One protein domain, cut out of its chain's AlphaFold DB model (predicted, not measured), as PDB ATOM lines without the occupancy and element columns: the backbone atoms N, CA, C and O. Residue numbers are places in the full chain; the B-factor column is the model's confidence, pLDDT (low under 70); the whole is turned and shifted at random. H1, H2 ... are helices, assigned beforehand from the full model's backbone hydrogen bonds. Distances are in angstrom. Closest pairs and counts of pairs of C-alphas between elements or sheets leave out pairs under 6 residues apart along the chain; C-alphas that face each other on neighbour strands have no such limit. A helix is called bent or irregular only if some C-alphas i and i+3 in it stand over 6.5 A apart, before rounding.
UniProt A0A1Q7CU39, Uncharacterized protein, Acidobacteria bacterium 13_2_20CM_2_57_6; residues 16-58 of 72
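This is residues 16 to 58 of the 72 residues of an uncharacterized protein of Acidobacteria bacterium 13_2_20CM_2_57_6 (UniProt A0A1Q7CU39). A short helix, H1, packs crosswise on one end of one long, straight helix, H2, near residues 30 to 34, and the two make a rough T. Most of H2 sticks out beyond H1 as a bare arm: residues 38 to 58, of which 38 to 56 belong to H2, stand free. The printed part has 43 residues with two named helices, H1 then H2 along the chain, and no named strand, and its class is all helix. The whole is extended, with a radius of gyration of the C-alphas of 14.6 A, and it is a rod in outline, spanning 44 by 14 by 13 A.

H1 holds residues 16 to 24, from C-alpha 16 at (383.213, 242.080, 228.941) to C-alpha 24 at (386.288, 252.742, 223.300). A tight link of 5 residues follows. H2 holds residues 30 to 56 and measures 39.3 A from its first to its last C-alpha. It begins with C-alpha 30 at (375.808, 248.498, 224.321) and ends with C-alpha 56 at (391.773, 246.939, 188.429).

H1 and H2 touch, with 10 pairs of C-alphas within 8 A. Their closest C-alphas, those of Arg 22 and Ala 33, are 5.0 A apart. H2 touches H1 with residues 30 to 34 alone. Their lines stand at 72 degrees, only just about perpendicular. The centres of the two helices are 19.6 A apart. In H1 and H2 every O i to N i+4 pair is within hydrogen-bond range. Neither helix is bent or irregular.

The C-alphas of Gly 16 and Gly 58, the first and last printed residues, are the two farthest apart, at 45.1 A. The printed part has no cut, and its one link between helices is tight. The mean pLDDT of the printed part is 93.1, and no printed residue is under 70.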
ATOM      1  N   GLY A  16     381.930 241.402 228.738       97.12
ATOM      2  CA  GLY A  16     383.213 242.080 228.941       97.12
ATOM      3  C   GLY A  16     383.707 242.793 227.680       97.12
ATOM      4  O   GLY A  16     384.060 243.974 227.738       97.12
ATOM      5  N   LYS A  17     383.657 242.115 226.527       97.00
ATOM      6  CA  LYS A  17     384.017 242.690 225.221       97.00
ATOM      7  C   LYS A  17     383.102 243.849 224.845       97.00
ATOM      8  O   LYS A  17     383.598 244.914 224.491       97.00
ATOM      9  N   VAL A  18     381.788 243.685 225.005       96.75
ATOM     10  CA  VAL A  18     380.811 244.733 224.661       96.75
ATOM     11  C   VAL A  18     380.991 245.980 225.533       96.75
ATOM     12  O   VAL A  18     380.934 247.101 225.032       96.75
ATOM     13  N   ARG A  19     381.286 245.818 226.830       97.31
ATOM     14  CA  ARG A  19     381.578 246.956 227.720       97.31
ATOM     15  C   ARG A  19     382.860 247.690 227.324       97.31
ATOM     16  O   ARG A  19     382.870 248.920 227.363       97.31
ATOM     17  N   ARG A  20     383.924 246.963 226.951       97.88
ATOM     18  CA  ARG A  20     385.166 247.569 226.438       97.88
ATOM     19  C   ARG A  20     384.909 248.327 225.137       97.88
ATOM     20  O   ARG A  20     385.301 249.484 225.045       97.88
ATOM     21  N   LEU A  21     384.173 247.720 224.203       97.06
ATOM     22  CA  LEU A  21     383.770 248.347 222.943       97.06
ATOM     23  C   LEU A  21     382.985 249.642 223.183       97.06
ATOM     24  O   LEU A  21     383.338 250.682 222.642       97.06
ATOM     25  N   ARG A  22     381.967 249.610 224.054       97.75
ATOM     26  CA  ARG A  22     381.170 250.798 224.391       97.75
ATOM     27  C   ARG A  22     382.037 251.945 224.908       97.75
ATOM     28  O   ARG A  22     381.809 253.086 224.524       97.75
ATOM     29  N   ARG A  23     383.000 251.648 225.791       97.62
ATOM     30  CA  ARG A  23     383.932 252.653 226.330       97.62
ATOM     31  C   ARG A  23     384.846 253.208 225.239       97.62
ATOM     32  O   ARG A  23     384.984 254.420 225.160       97.62
ATOM     33  N   ALA A  24     385.412 252.341 224.399       97.31
ATOM     34  CA  ALA A  24     386.288 252.742 223.300       97.31
ATOM     35  C   ALA A  24     385.571 253.660 222.296       97.31
ATOM     36  O   ALA A  24     386.115 254.684 221.903       97.31
ATOM     37  N   LEU A  25     384.320 253.339 221.955       96.44
ATOM     38  CA  LEU A  25     383.494 254.112 221.021       96.44
ATOM     39  C   LEU A  25     382.701 255.250 221.685       96.44
ATOM     40  O   LEU A  25     381.824 255.831 221.042       96.44
ATOM     41  N   GLN A  26     382.916 255.501 222.984       96.75
ATOM     42  CA  GLN A  26     382.182 256.488 223.792       96.75
ATOM     43  C   GLN A  26     380.654 256.453 223.569       96.75
ATOM     44  O   GLN A  26     379.976 257.477 223.528       96.75
ATOM     45  N   SER A  27     380.097 255.254 223.381       96.94
ATOM     46  CA  SER A  27     378.688 255.078 223.010       96.94
ATOM     47  C   SER A  27     377.782 255.087 224.240       96.94
ATOM     48  O   SER A  27     378.164 254.612 225.314       96.94
ATOM     49  N   ARG A  28     376.545 255.573 224.089       94.75
ATOM     50  CA  ARG A  28     375.592 255.726 225.203       94.75
ATOM     51  C   ARG A  28     375.025 254.384 225.664       94.75
ATOM     52  O   ARG A  28     374.642 254.237 226.821       94.75
ATOM     53  N   SER A  29     375.011 253.373 224.793       95.12
ATOM     54  CA  SER A  29     374.549 252.018 225.124       95.12
ATOM     55  C   SER A  29     375.366 250.914 224.449       95.12
ATOM     56  O   SER A  29     376.093 251.145 223.486       95.12
ATOM     57  N   ASN A  30     375.215 249.683 224.946       94.94
ATOM     58  CA  ASN A  30     375.808 248.498 224.321       94.94
ATOM     59  C   ASN A  30     375.262 248.278 222.902       94.94
ATOM     60  O   ASN A  30     376.031 248.019 221.985       94.94
ATOM     61  N   SER A  31     373.949 248.420 222.706       93.31
ATOM     62  CA  SER A  31     373.307 248.247 221.397       93.31
ATOM     63  C   SER A  31     373.726 249.318 220.394       93.31
ATOM     64  O   SER A  31     373.812 249.058 219.201       93.31
ATOM     65  N   GLU A  32     373.982 250.540 220.854       94.69
ATOM     66  CA  GLU A  32     374.572 251.583 220.017       94.69
ATOM     67  C   GLU A  32     376.013 251.244 219.637       94.69
ATOM     68  O   GLU A  32     376.334 251.290 218.457       94.69
ATOM     69  N   ALA A  33     376.843 250.820 220.594       96.25
ATOM     70  CA  ALA A  33     378.222 250.421 220.313       96.25
ATOM     71  C   ALA A  33     378.298 249.282 219.279       96.25
ATOM     72  O   ALA A  33     379.129 249.318 218.377       96.25
ATOM     73  N   VAL A  34     377.400 248.294 219.385       94.81
ATOM     74  CA  VAL A  34     377.304 247.183 218.426       94.81
ATOM     75  C   VAL A  34     376.848 247.665 217.045       94.81
ATOM     76  O   VAL A  34     377.417 247.236 216.051       94.81
ATOM     77  N   ARG A  35     375.869 248.573 216.954       93.31
ATOM     78  CA  ARG A  35     375.455 249.133 215.656       93.31
ATOM     79  C   ARG A  35     376.588 249.916 214.992       93.31
ATOM     80  O   ARG A  35     376.913 249.637 213.847       93.31
ATOM     81  N   ARG A  36     377.252 250.807 215.737       95.38
ATOM     82  CA  ARG A  36     378.352 251.632 215.207       95.38
ATOM     83  C   ARG A  36     379.504 250.788 214.670       95.38
ATOM     84  O   ARG A  36     379.973 251.058 213.575       95.38
ATOM     85  N   VAL A  37     379.922 249.743 215.391       95.75
ATOM     86  CA  VAL A  37     381.026 248.892 214.915       95.75
ATOM     87  C   VAL A  37     380.649 248.084 213.667       95.75
ATOM     88  O   VAL A  37     381.509 247.826 212.829       95.75
ATOM     89  N   ILE A  38     379.375 247.696 213.521       94.31
ATOM     90  CA  ILE A  38     378.876 247.042 212.301       94.31
ATOM     91  C   ILE A  38     378.942 248.027 211.131       94.31
ATOM     92  O   ILE A  38     379.506 247.687 210.093       94.31
ATOM     93  N   ASP A  39     378.441 249.249 211.314       94.69
ATOM     94  CA  ASP A  39     378.452 250.283 210.274       94.69
ATOM     95  C   ASP A  39     379.888 250.640 209.848       94.69
ATOM     96  O   ASP A  39     380.196 250.672 208.657       94.69
ATOM     97  N   GLU A  40     380.791 250.840 210.813       94.50
ATOM     98  CA  GLU A  40     382.212 251.119 210.564       94.50
ATOM     99  C   GLU A  40     382.884 249.985 209.781       94.50
ATOM    100  O   GLU A  40     383.629 250.237 208.832       94.50
ATOM    101  N   ARG A  41     382.601 248.726 210.142       95.81
ATOM    102  CA  ARG A  41     383.162 247.563 209.451       95.81
ATOM    103  C   ARG A  41     382.655 247.458 208.016       95.81
ATOM    104  O   ARG A  41     383.469 247.259 207.116       95.81
ATOM    105  N   LEU A  42     381.349 247.620 207.802       95.44
ATOM    106  CA  LEU A  42     380.747 247.582 206.467       95.44
ATOM    107  C   LEU A  42     381.296 248.704 205.579       95.44
ATOM    108  O   LEU A  42     381.634 248.464 204.421       95.44
ATOM    109  N   ALA A  43     381.448 249.911 206.124       93.88
ATOM    110  CA  ALA A  43     382.030 251.037 205.401       93.88
ATOM    111  C   ALA A  43     383.500 250.785 205.027       93.88
ATOM    112  O   ALA A  43     383.901 251.056 203.894       93.88
ATOM    113  N   ALA A  44     384.297 250.232 205.946       93.75
ATOM    114  CA  ALA A  44     385.695 249.895 205.684       93.75
ATOM    115  C   ALA A  44     385.838 248.813 204.601       93.75
ATOM    116  O   ALA A  44     386.681 248.940 203.713       93.75
ATOM    117  N   GLU A  45     385.000 247.775 204.635       96.25
ATOM    118  CA  GLU A  45     384.976 246.725 203.612       96.25
ATOM    119  C   GLU A  45     384.556 247.273 202.246       96.25
ATOM    120  O   GLU A  45     385.232 247.018 201.248       96.25
ATOM    121  N   ALA A  46     383.498 248.089 202.199       94.75
ATOM    122  CA  ALA A  46     383.054 248.741 200.970       94.75
ATOM    123  C   ALA A  46     384.135 249.670 200.392       94.75
ATOM    124  O   ALA A  46     384.399 249.640 199.189       94.75
ATOM    125  N   GLY A  47     384.804 250.454 201.242       91.06
ATOM    126  CA  GLY A  47     385.905 251.328 200.844       91.06
ATOM    127  C   GLY A  47     387.100 250.550 200.297       91.06
ATOM    128  O   GLY A  47     387.633 250.890 199.241       91.06
ATOM    129  N   LEU A  48     387.490 249.458 200.961       93.69
ATOM    130  CA  LEU A  48     388.567 248.592 200.483       93.69
ATOM    131  C   LEU A  48     388.219 247.952 199.135       93.69
ATOM    132  O   LEU A  48     389.057 247.933 198.231       93.69
ATOM    133  N   GLN A  49     386.984 247.476 198.972       92.50
ATOM    134  CA  GLN A  49     386.514 246.916 197.709       92.50
ATOM    135  C   GLN A  49     386.527 247.966 196.593       92.50
ATOM    136  O   GLN A  49     386.977 247.680 195.482       92.50
ATOM    137  N   ALA A  50     386.087 249.192 196.882       88.94
ATOM    138  CA  ALA A  50     386.134 250.298 195.933       88.94
ATOM    139  C   ALA A  50     387.577 250.608 195.501       88.94
ATOM    140  O   ALA A  50     387.845 250.714 194.305       88.94
ATOM    141  N   LEU A  51     388.526 250.660 196.441       88.12
ATOM    142  CA  LEU A  51     389.947 250.862 196.136       88.12
ATOM    143  C   LEU A  51     390.518 249.745 195.253       88.12
ATOM    144  O   LEU A  51     391.251 250.021 194.304       88.12
ATOM    145  N   GLN A  52     390.175 248.487 195.529       88.31
ATOM    146  CA  GLN A  52     390.593 247.357 194.696       88.31
ATOM    147  C   GLN A  52     390.007 247.433 193.283       88.31
ATOM    148  O   GLN A  52     390.703 247.134 192.313       88.31
ATOM    149  N   ASN A  53     388.745 247.845 193.154       87.75
ATOM    150  CA  ASN A  53     388.099 248.016 191.856       87.75
ATOM    151  C   ASN A  53     388.764 249.141 191.056       87.75
ATOM    152  O   ASN A  53     389.056 248.950 189.880       87.75
ATOM    153  N   LEU A  54     389.092 250.266 191.701       83.50
ATOM    154  CA  LEU A  54     389.842 251.353 191.069       83.50
ATOM    155  C   LEU A  54     391.212 250.881 190.570       83.50
ATOM    156  O   LEU A  54     391.561 251.175 189.433       83.50
ATOM    157  N   ARG A  55     391.939 250.078 191.362       81.50
ATOM    158  CA  ARG A  55     393.213 249.457 190.941       81.50
ATOM    159  C   ARG A  55     393.086 248.596 189.694       81.50
ATOM    160  O   ARG A  55     393.919 248.684 188.801       81.50
ATOM    161  N   LYS A  56     392.028 247.791 189.602       83.81
ATOM    162  CA  LYS A  56     391.773 246.939 188.429       83.81
ATOM    163  C   LYS A  56     391.399 247.738 187.179       83.81
ATOM    164  O   LYS A  56     391.680 247.285 186.078       83.81
ATOM    165  N   LEU A  57     390.771 248.900 187.353       80.38
ATOM    166  CA  LEU A  57     390.366 249.799 186.269       80.38
ATOM    167  C   LEU A  57     391.474 250.784 185.846       80.38
ATOM    168  O   LEU A  57     391.226 251.626 184.990       80.38
ATOM    169  N   GLY A  58     392.676 250.689 186.427       74.06
ATOM    170  CA  GLY A  58     393.821 251.545 186.090       74.06
ATOM    171  C   GLY A  58     394.009 252.799 186.959       74.06
ATOM    172  O   GLY A  58     394.857 253.618 186.640       74.06
TER     173      GLY A  58